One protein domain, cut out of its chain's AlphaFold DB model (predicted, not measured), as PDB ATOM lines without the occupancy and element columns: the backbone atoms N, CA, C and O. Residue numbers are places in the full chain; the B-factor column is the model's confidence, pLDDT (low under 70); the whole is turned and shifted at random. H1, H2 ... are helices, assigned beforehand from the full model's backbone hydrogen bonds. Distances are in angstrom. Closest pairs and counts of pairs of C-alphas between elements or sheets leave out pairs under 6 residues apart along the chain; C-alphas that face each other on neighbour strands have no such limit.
ATOM      1  N   CYS A  88     -21.993 -24.563 -30.284       94.00
ATOM      2  CA  CYS A  88     -21.367 -24.603 -31.604       94.00
ATOM      3  C   CYS A  88     -20.004 -23.903 -31.620       94.00
ATOM      4  O   CYS A  88     -19.054 -24.446 -32.177       94.00
ATOM      5  N   GLU A  89     -19.871 -22.749 -30.963       94.00
ATOM      6  CA  GLU A  89     -18.605 -22.013 -30.866       94.00
ATOM      7  C   GLU A  89     -17.534 -22.823 -30.148       94.00
ATOM      8  O   GLU A  89     -16.393 -22.885 -30.603       94.00
ATOM      9  N   ARG A  90     -17.905 -23.523 -29.072       94.25
ATOM     10  CA  ARG A  90     -16.966 -24.395 -28.359       94.25
ATOM     11  C   ARG A  90     -16.511 -25.574 -29.199       94.25
ATOM     12  O   ARG A  90     -15.312 -25.824 -29.285       94.25
ATOM     13  N   THR A  91     -17.451 -26.277 -29.827       94.62
ATOM     14  CA  THR A  91     -17.136 -27.467 -30.629       94.62
ATOM     15  C   THR A  91     -16.274 -27.091 -31.836       94.62
ATOM     16  O   THR A  91     -15.241 -27.720 -32.076       94.62
ATOM     17  N   CYS A  92     -16.643 -26.031 -32.559       95.19
ATOM     18  CA  CYS A  92     -15.906 -25.563 -33.733       95.19
ATOM     19  C   CYS A  92     -14.553 -24.940 -33.371       95.19
ATOM     20  O   CYS A  92     -13.563 -25.213 -34.051       95.19
ATOM     21  N   GLY A  93     -14.470 -24.188 -32.269       94.12
ATOM     22  CA  GLY A  93     -13.202 -23.676 -31.746       94.12
ATOM     23  C   GLY A  93     -12.254 -24.807 -31.340       94.12
ATOM     24  O   GLY A  93     -11.096 -24.825 -31.753       94.12
ATOM     25  N   ARG A  94     -12.759 -25.828 -30.630       94.69
ATOM     26  CA  ARG A  94     -11.988 -27.027 -30.255       94.69
ATOM     27  C   ARG A  94     -11.477 -27.786 -31.481       94.69
ATOM     28  O   ARG A  94     -10.335 -28.241 -31.481       94.69
ATOM     29  N   LEU A  95     -12.303 -27.927 -32.519       94.50
ATOM     30  CA  LEU A  95     -11.894 -28.536 -33.784       94.50
ATOM     31  C   LEU A  95     -10.793 -27.715 -34.469       94.50
ATOM     32  O   LEU A  95      -9.791 -28.290 -34.885       94.50
ATOM     33  N   SER A  96     -10.952 -26.391 -34.544       93.69
ATOM     34  CA  SER A  96      -9.967 -25.460 -35.111       93.69
ATOM     35  C   SER A  96      -8.621 -25.544 -34.394       93.69
ATOM     36  O   SER A  96      -7.582 -25.691 -35.041       93.69
ATOM     37  N   ASP A  97      -8.624 -25.553 -33.061       94.62
ATOM     38  CA  ASP A  97      -7.411 -25.718 -32.257       94.62
ATOM     39  C   ASP A  97      -6.726 -27.060 -32.552       94.62
ATOM     40  O   ASP A  97      -5.525 -27.099 -32.821       94.62
ATOM     41  N   CYS A  98      -7.495 -28.147 -32.633       95.06
ATOM     42  CA  CYS A  98      -6.969 -29.460 -33.003       95.06
ATOM     43  C   CYS A  98      -6.445 -29.548 -34.444       95.06
ATOM     44  O   CYS A  98      -5.539 -30.336 -34.722       95.06
ATOM     45  N   LEU A  99      -7.000 -28.770 -35.375       92.12
ATOM     46  CA  LEU A  99      -6.475 -28.660 -36.737       92.12
ATOM     47  C   LEU A  99      -5.150 -27.894 -36.742       92.12
ATOM     48  O   LEU A  99      -4.212 -28.335 -37.397       92.12
ATOM     49  N   ARG A 100      -5.037 -26.809 -35.966       91.56
ATOM     50  CA  ARG A 100      -3.802 -26.011 -35.836       91.56
ATOM     51  C   ARG A 100      -2.645 -26.778 -35.193       91.56
ATOM     52  O   ARG A 100      -1.494 -26.447 -35.455       91.56
ATOM     53  N   GLU A 101      -2.934 -27.778 -34.363       91.25
ATOM     54  CA  GLU A 101      -1.922 -28.688 -33.806       91.25
ATOM     55  C   GLU A 101      -1.365 -29.687 -34.838       91.25
ATOM     56  O   GLU A 101      -0.338 -30.319 -34.593       91.25
ATOM     57  N   SER A 102      -2.025 -29.850 -35.987       87.44
ATOM     58  CA  SER A 102      -1.601 -30.755 -37.054       87.44
ATOM     59  C   SER A 102      -0.675 -30.050 -38.041       87.44
ATOM     60  O   SER A 102      -1.030 -29.004 -38.578       87.44
ATOM     61  N   ASP A 103       0.446 -30.679 -38.395       86.25
ATOM     62  CA  ASP A 103       1.367 -30.155 -39.420       86.25
ATOM     63  C   ASP A 103       0.730 -30.073 -40.826       86.25
ATOM     64  O   ASP A 103       1.235 -29.381 -41.711       86.25
ATOM     65  N   ASP A 104      -0.392 -30.770 -41.025       83.75
ATOM     66  CA  ASP A 104      -1.128 -30.844 -42.290       83.75
ATOM     67  C   ASP A 104      -2.012 -29.619 -42.578       83.75
ATOM     68  O   ASP A 104      -2.459 -29.463 -43.712       83.75
ATOM     69  N   PHE A 105      -2.277 -28.755 -41.590       78.75
ATOM     70  CA  PHE A 105      -3.199 -27.624 -41.742       78.75
ATOM     71  C   PHE A 105      -2.523 -26.295 -41.425       78.75
ATOM     72  O   PHE A 105      -1.950 -26.085 -40.353       78.75
ATOM     73  N   ARG A 106      -2.643 -25.331 -42.338       80.44
ATOM     74  CA  ARG A 106      -2.220 -23.954 -42.063       80.44
ATOM     75  C   ARG A 106      -3.219 -23.272 -41.134       80.44
ATOM     76  O   ARG A 106      -4.421 -23.505 -41.210       80.44
ATOM     77  N   ALA A 107      -2.741 -22.320 -40.331       75.81
ATOM     78  CA  ALA A 107      -3.602 -21.539 -39.437       75.81
ATOM     79  C   ALA A 107      -4.774 -20.847 -40.167       75.81
ATOM     80  O   ALA A 107      -5.869 -20.754 -39.617       75.81
ATOM     81  N   SER A 108      -4.558 -20.399 -41.410       64.25
ATOM     82  CA  SER A 108      -5.602 -19.813 -42.260       64.25
ATOM     83  C   SER A 108      -6.661 -20.828 -42.699       64.25
ATOM     84  O   SER A 108      -7.833 -20.483 -42.761       64.25
ATOM     85  N   GLU A 109      -6.264 -22.068 -42.986       69.12
ATOM     86  CA  GLU A 109      -7.178 -23.145 -43.394       69.12
ATOM     87  C   GLU A 109      -8.021 -23.607 -42.203       69.12
ATOM     88  O   GLU A 109      -9.236 -23.722 -42.323       69.12
ATOM     89  N   ALA A 110      -7.399 -23.765 -41.030       74.62
ATOM     90  CA  ALA A 110      -8.114 -24.061 -39.789       74.62
ATOM     91  C   ALA A 110      -9.134 -22.964 -39.441       74.62
ATOM     92  O   ALA A 110     -10.265 -23.272 -39.083       74.62
ATOM     93  N   GLY A 111      -8.766 -21.686 -39.614       71.25
ATOM     94  CA  GLY A 111      -9.693 -20.566 -39.422       71.25
ATOM     95  C   GLY A 111     -10.855 -20.552 -40.422       71.25
ATOM     96  O   GLY A 111     -11.978 -20.240 -40.040       71.25
ATOM     97  N   GLY A 112     -10.619 -20.923 -41.684       71.31
ATOM     98  CA  GLY A 112     -11.692 -21.070 -42.676       71.31
ATOM     99  C   GLY A 112     -12.678 -22.181 -42.306       71.31
ATOM    100  O   GLY A 112     -13.887 -21.958 -42.305       71.31
ATOM    101  N   LEU A 113     -12.159 -23.347 -41.910       80.62
ATOM    102  CA  LEU A 113     -12.972 -24.486 -41.474       80.62
ATOM    103  C   LEU A 113     -13.744 -24.201 -40.180       80.62
ATOM    104  O   LEU A 113     -14.862 -24.677 -40.017       80.62
ATOM    105  N   GLU A 114     -13.188 -23.405 -39.267       86.69
ATOM    106  CA  GLU A 114     -13.881 -22.961 -38.052       86.69
ATOM    107  C   GLU A 114     -15.160 -22.178 -38.382       86.69
ATOM    108  O   GLU A 114     -16.216 -22.441 -37.806       86.69
ATOM    109  N   LEU A 115     -15.088 -21.260 -39.352       83.88
ATOM    110  CA  LEU A 115     -16.238 -20.468 -39.798       83.88
ATOM    111  C   LEU A 115     -17.282 -21.321 -40.525       83.88
ATOM    112  O   LEU A 115     -18.481 -21.144 -40.306       83.88
ATOM    113  N   GLU A 116     -16.842 -22.263 -41.359       84.19
ATOM    114  CA  GLU A 116     -17.744 -23.203 -42.029       84.19
ATOM    115  C   GLU A 116     -18.463 -24.100 -41.011       84.19
ATOM    116  O   GLU A 116     -19.689 -24.212 -41.041       84.19
ATOM    117  N   CYS A 117     -17.723 -24.645 -40.042       90.19
ATOM    118  CA  CYS A 117     -18.265 -25.425 -38.931       90.19
ATOM    119  C   CYS A 117     -19.337 -24.643 -38.164       90.19
ATOM    120  O   CYS A 117     -20.429 -25.158 -37.909       90.19
ATOM    121  N   LEU A 118     -19.036 -23.388 -37.813       91.50
ATOM    122  CA  LEU A 118     -19.958 -22.502 -37.109       91.50
ATOM    123  C   LEU A 118     -21.237 -22.287 -37.912       91.50
ATOM    124  O   LEU A 118     -22.331 -22.429 -37.365       91.50
ATOM    125  N   SER A 119     -21.098 -22.001 -39.207       86.19
ATOM    126  CA  SER A 119     -22.231 -21.815 -40.109       86.19
ATOM    127  C   SER A 119     -23.120 -23.057 -40.155       86.19
ATOM    128  O   SER A 119     -24.333 -22.949 -40.000       86.19
ATOM    129  N   LEU A 120     -22.554 -24.256 -40.288       87.94
ATOM    130  CA  LEU A 120     -23.357 -25.480 -40.304       87.94
ATOM    131  C   LEU A 120     -24.040 -25.725 -38.952       87.94
ATOM    132  O   LEU A 120     -25.256 -25.925 -38.889       87.94
ATOM    133  N   CYS A 121     -23.285 -25.667 -37.859       92.94
ATOM    134  CA  CYS A 121     -23.787 -26.028 -36.537       92.94
ATOM    135  C   CYS A 121     -24.882 -25.081 -36.033       92.94
ATOM    136  O   CYS A 121     -25.901 -25.552 -35.528       92.94
ATOM    137  N   VAL A 122     -24.696 -23.763 -36.181       91.62
ATOM    138  CA  VAL A 122     -25.660 -22.751 -35.706       91.62
ATOM    139  C   VAL A 122     -27.002 -22.880 -36.421       91.62
ATOM    140  O   VAL A 122     -28.045 -22.603 -35.835       91.62
ATOM    141  N   HIS A 123     -26.982 -23.330 -37.673       87.81
ATOM    142  CA  HIS A 123     -28.174 -23.416 -38.501       87.81
ATOM    143  C   HIS A 123     -28.795 -24.816 -38.587       87.81
ATOM    144  O   HIS A 123     -29.840 -25.002 -39.209       87.81
ATOM    145  N   ALA A 124     -28.191 -25.824 -37.965       86.31
ATOM    146  CA  ALA A 124     -28.861 -27.103 -37.780       86.31
ATOM    147  C   ALA A 124     -29.923 -26.981 -36.662       86.31
ATOM    148  O   ALA A 124     -29.638 -26.363 -35.632       86.31
ATOM    149  N   PRO A 125     -31.131 -27.563 -36.812       85.00
ATOM    150  CA  PRO A 125     -32.165 -27.525 -35.777       85.00
ATOM    151  C   PRO A 125     -31.646 -28.016 -34.418       85.00
ATOM    152  O   PRO A 125     -30.899 -28.994 -34.361       85.00
ATOM    153  N   ASP A 126     -32.043 -27.358 -33.321       87.19
ATOM    154  CA  ASP A 126     -31.622 -27.734 -31.956       87.19
ATOM    155  C   ASP A 126     -32.011 -29.184 -31.600       87.19
ATOM    156  O   ASP A 126     -31.318 -29.844 -30.829       87.19
ATOM    157  N   ASP A 127     -33.115 -29.684 -32.160       88.69
ATOM    158  CA  ASP A 127     -33.630 -31.040 -31.959       88.69
ATOM    159  C   ASP A 127     -33.078 -32.066 -32.965       88.69
ATOM    160  O   ASP A 127     -33.431 -33.248 -32.904       88.69
ATOM    161  N   SER A 128     -32.183 -31.646 -33.867       92.06
ATOM    162  CA  SER A 128     -31.573 -32.544 -34.841       92.06
ATOM    163  C   SER A 128     -30.589 -33.516 -34.173       92.06
ATOM    164  O   SER A 128     -29.641 -33.084 -33.502       92.06
ATOM    165  N   PRO A 129     -30.725 -34.838 -34.401       93.62
ATOM    166  CA  PRO A 129     -29.784 -35.819 -33.870       93.62
ATOM    167  C   PRO A 129     -28.371 -35.630 -34.432       93.62
ATOM    168  O   PRO A 129     -27.403 -35.880 -33.715       93.62
ATOM    169  N   ALA A 130     -28.239 -35.142 -35.669       91.62
ATOM    170  CA  ALA A 130     -26.941 -34.867 -36.281       91.62
ATOM    171  C   ALA A 130     -26.212 -33.727 -35.552       91.62
ATOM    172  O   ALA A 130     -25.036 -33.862 -35.218       91.62
ATOM    173  N   ARG A 131     -26.926 -32.648 -35.190       93.88
ATOM    174  CA  ARG A 131     -26.348 -31.556 -34.388       93.88
ATOM    175  C   ARG A 131     -25.935 -32.032 -33.001       93.88
ATOM    176  O   ARG A 131     -24.826 -31.734 -32.564       93.88
ATOM    177  N   ALA A 132     -26.783 -32.804 -32.326       94.62
ATOM    178  CA  ALA A 132     -26.451 -33.360 -31.016       94.62
ATOM    179  C   ALA A 132     -25.221 -34.289 -31.069       94.62
ATOM    180  O   ALA A 132     -24.349 -34.207 -30.203       94.62
ATOM    181  N   SER A 133     -25.133 -35.141 -32.097       93.75
ATOM    182  CA  SER A 133     -23.995 -36.038 -32.331       93.75
ATOM    183  C   SER A 133     -22.702 -35.259 -32.579       93.75
ATOM    184  O   SER A 133     -21.683 -35.528 -31.942       93.75
ATOM    185  N   PHE A 134     -22.761 -34.231 -33.430       95.62
ATOM    186  CA  PHE A 134     -21.620 -33.374 -33.738       95.62
ATOM    187  C   PHE A 134     -21.116 -32.607 -32.508       95.62
ATOM    188  O   PHE A 134     -19.924 -32.627 -32.210       95.62
ATOM    189  N   LEU A 135     -22.017 -31.990 -31.736       95.94
ATOM    190  CA  LEU A 135     -21.662 -31.274 -30.504       95.94
ATOM    191  C   LEU A 135     -21.018 -32.194 -29.455       95.94
ATOM    192  O   LEU A 135     -20.163 -31.763 -28.686       95.94
ATOM    193  N   ALA A 136     -21.366 -33.484 -29.433       95.69
ATOM    194  CA  ALA A 136     -20.734 -34.448 -28.537       95.69
ATOM    195  C   ALA A 136     -19.255 -34.720 -28.880       95.69
ATOM    196  O   ALA A 136     -18.520 -35.242 -28.036       95.69
ATOM    197  N   CYS A 137     -18.782 -34.345 -30.076       94.06
ATOM    198  CA  CYS A 137     -17.376 -34.478 -30.454       94.06
ATOM    199  C   CYS A 137     -16.441 -33.586 -29.625       94.06
ATOM    200  O   CYS A 137     -15.265 -33.930 -29.495       94.06
ATOM    201  N   GLU A 138     -16.934 -32.505 -29.002       93.25
ATOM    202  CA  GLU A 138     -16.109 -31.670 -28.111       93.25
ATOM    203  C   GLU A 138     -15.596 -32.446 -26.883       93.25
ATOM    204  O   GLU A 138     -14.569 -32.094 -26.309       93.25
ATOM    205  N   GLN A 139     -16.279 -33.534 -26.504       92.88
ATOM    206  CA  GLN A 139     -15.975 -34.335 -25.314       92.88
ATOM    207  C   GLN A 139     -14.883 -35.391 -25.542       92.88
ATOM    208  O   GLN A 139     -14.627 -36.204 -24.655       92.88
ATOM    209  N   ARG A 140     -14.267 -35.445 -26.729       95.00
ATOM    210  CA  ARG A 140     -13.197 -36.410 -27.017       95.00
ATOM    211  C   ARG A 140     -11.881 -35.982 -26.360       95.00
ATOM    212  O   ARG A 140     -11.538 -34.802 -26.328       95.00
ATOM    213  N   ASP A 141     -11.135 -36.973 -25.875       91.50
ATOM    214  CA  ASP A 141      -9.955 -36.753 -25.028       91.50
ATOM    215  C   ASP A 141      -8.733 -36.207 -25.791       91.50
ATOM    216  O   ASP A 141      -7.889 -35.534 -25.199       91.50
ATOM    217  N   ASP A 142      -8.636 -36.458 -27.101       95.69
ATOM    218  CA  ASP A 142      -7.503 -36.056 -27.937       95.69
ATOM    219  C   ASP A 142      -7.923 -35.511 -29.312       95.69
ATOM    220  O   ASP A 142      -9.023 -35.765 -29.809       95.69
ATOM    221  N   CYS A 143      -7.017 -34.771 -29.954       95.00
ATOM    222  CA  CYS A 143      -7.282 -34.117 -31.233       95.00
ATOM    223  C   CYS A 143      -7.430 -35.064 -32.429       95.00
ATOM    224  O   CYS A 143      -8.038 -34.688 -33.431       95.00
ATOM    225  N   GLY A 144      -6.914 -36.292 -32.367       94.06
ATOM    226  CA  GLY A 144      -7.225 -37.318 -33.362       94.06
ATOM    227  C   GLY A 144      -8.690 -37.746 -33.261       94.06
ATOM    228  O   GLY A 144      -9.402 -37.762 -34.266       94.06
ATOM    229  N   ALA A 145      -9.161 -38.008 -32.042       94.25
ATOM    230  CA  ALA A 145     -10.539 -38.403 -31.776       94.25
ATOM    231  C   ALA A 145     -11.555 -37.278 -32.050       94.25
ATOM    232  O   ALA A 145     -12.610 -37.556 -32.624       94.25
ATOM    233  N   VAL A 146     -11.242 -36.020 -31.704       94.69
ATOM    234  CA  VAL A 146     -12.080 -34.852 -32.057       94.69
ATOM    235  C   VAL A 146     -12.236 -34.755 -33.574       94.69
ATOM    236  O   VAL A 146     -13.360 -34.703 -34.066       94.69
ATOM    237  N   ARG A 147     -11.125 -34.780 -34.324       93.25
ATOM    238  CA  ARG A 147     -11.147 -34.639 -35.790       93.25
ATOM    239  C   ARG A 147     -11.888 -35.779 -36.474       93.25
ATOM    240  O   ARG A 147     -12.695 -35.511 -37.354       93.25
ATOM    241  N   SER A 148     -11.659 -37.025 -36.057       92.81
ATOM    242  CA  SER A 148     -12.375 -38.178 -36.621       92.81
ATOM    243  C   SER A 148     -13.880 -38.083 -36.360       92.81
ATOM    244  O   SER A 148     -14.664 -38.273 -37.278       92.81
ATOM    245  N   CYS A 149     -14.281 -37.740 -35.132       93.75
ATOM    246  CA  CYS A 149     -15.690 -37.582 -34.771       93.75
ATOM    247  C   CYS A 149     -16.357 -36.454 -35.570       93.75
ATOM    248  O   CYS A 149     -17.443 -36.636 -36.117       93.75
ATOM    249  N   ALA A 150     -15.691 -35.299 -35.661       92.25
ATOM    250  CA  ALA A 150     -16.201 -34.156 -36.404       92.25
ATOM    251  C   ALA A 150     -16.299 -34.453 -37.906       92.25
ATOM    252  O   ALA A 150     -17.279 -34.054 -38.519       92.25
ATOM    253  N   ALA A 151     -15.333 -35.174 -38.485       88.38
ATOM    254  CA  ALA A 151     -15.359 -35.562 -39.895       88.38
ATOM    255  C   ALA A 151     -16.561 -36.461 -40.231       88.38
ATOM    256  O   ALA A 151     -17.228 -36.223 -41.237       88.38
ATOM    257  N   ASP A 152     -16.874 -37.437 -39.372       86.62
ATOM    258  CA  ASP A 152     -18.040 -38.312 -39.546       86.62
ATOM    259  C   ASP A 152     -19.355 -37.518 -39.423       86.62
ATOM    260  O   ASP A 152     -20.265 -37.674 -40.235       86.62
ATOM    261  N   GLY A 153     -19.436 -36.615 -38.440       85.06
ATOM    262  CA  GLY A 153     -20.626 -35.796 -38.196       85.06
ATOM    263  C   GLY A 153     -20.819 -34.630 -39.172       85.06
ATOM    264  O   GLY A 153     -21.927 -34.116 -39.273       85.06
ATOM    265  N   TRP A 154     -19.779 -34.206 -39.898       85.19
ATOM    266  CA  TRP A 154     -19.824 -33.018 -40.763       85.19
ATOM    267  C   TRP A 154     -20.838 -33.154 -41.896       85.19
ATOM    268  O   TRP A 154     -21.586 -32.222 -42.180       85.19
ATOM    269  N   THR A 155     -20.876 -34.325 -42.536       81.31
ATOM    270  CA  THR A 155     -21.782 -34.583 -43.666       81.31
ATOM    271  C   THR A 155     -23.234 -34.588 -43.199       81.31
ATOM    272  O   THR A 155     -24.068 -33.898 -43.777       81.31
ATOM    273  N   GLU A 156     -23.526 -35.307 -42.111       85.31
ATOM    274  CA  GLU A 156     -24.873 -35.363 -41.533       85.31
ATOM    275  C   GLU A 156     -25.328 -33.987 -41.043       85.31
ATOM    276  O   GLU A 156     -26.483 -33.612 -41.239       85.31
ATOM    277  N   LEU A 157     -24.417 -33.218 -40.432       85.06
ATOM    278  CA  LEU A 157     -24.684 -31.849 -40.013       85.06
ATOM    279  C   LEU A 157     -25.044 -30.987 -41.224       85.06
ATOM    280  O   LEU A 157     -26.088 -30.349 -41.204       85.06
ATOM    281  N   ALA A 158     -24.257 -31.040 -42.300       81.94
ATOM    282  CA  ALA A 158     -24.514 -30.280 -43.520       81.94
ATOM    283  C   ALA A 158     -25.871 -30.596 -44.173       81.94
ATOM    284  O   ALA A 158     -26.512 -29.690 -44.704       81.94
ATOM    285  N   GLU A 159     -26.337 -31.847 -44.112       79.94
ATOM    286  CA  GLU A 159     -27.646 -32.247 -44.649       79.94
ATOM    287  C   GLU A 159     -28.827 -31.656 -43.865       79.94
ATOM    288  O   GLU A 159     -29.864 -31.336 -44.450       79.94
ATOM    289  N   VAL A 160     -28.682 -31.512 -42.544       80.94
ATOM    290  CA  VAL A 160     -29.733 -30.974 -41.662       80.94
ATOM    291  C   VAL A 160     -29.595 -29.480 -41.405       80.94
ATOM    292  O   VAL A 160     -30.515 -28.870 -40.858       80.94
ATOM    293  N   SER A 161     -28.443 -28.893 -41.727       78.75
ATOM    294  CA  SER A 161     -28.188 -27.467 -41.593       78.75
ATOM    295  C   SER A 161     -29.099 -26.712 -42.545       78.75
ATOM    296  O   SER A 161     -28.814 -26.520 -43.726       78.75
TER     297      SER A 161
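What this domain is: This is residues 88 to 161 of the 249 residues of an uncharacterized protein of Enhygromyxa salina (UniProt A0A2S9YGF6). Two helical hairpins, H1 with H2 and H3 with H4, pack on each other with their helices crossed. The 74 printed residues have four named helices, H1 to H4 in chain order, and no named strand: all helix. The whole is compact, radius of gyration of the C-alphas 11.3 A, spanning 35 by 23 by 18 A.

How they stand to each other: H1, residues 88 to 100, and H2, residues 107 to 123, touch as a hairpin at 21 degrees, closest C-alphas Ser 96 and Ala 110, 5.2 A. H3, residues 129 to 139, and H4, residues 143 to 160, form another at 17 degrees, closest C-alphas Phe 134 and Gly 153, 5.2 A. H1 touches H3 at a steep tilt of 53 degrees, closest C-alphas Thr 91 and Glu 138, 5.0 A. Residues 143 to 150 of H4 alone touch H1, closest C-alphas Cys 143 and Cys 98, 5.0 A. O i to N i+4 pairs are within hydrogen-bond range throughout H1, 12 of 13 in H2, 4 of 7 in H3 and 12 of 14 in H4.

Where its parts are: H1 begins at C-alpha 88, (-21.367, -24.603, -31.604). H2 is 24.7 A long and H4 25.0 A, ending at C-alpha 160, (-29.733, -30.974, -41.662).

The domain as a whole: The printed part has no cut. Residues 108 to 109 have pLDDT under 70.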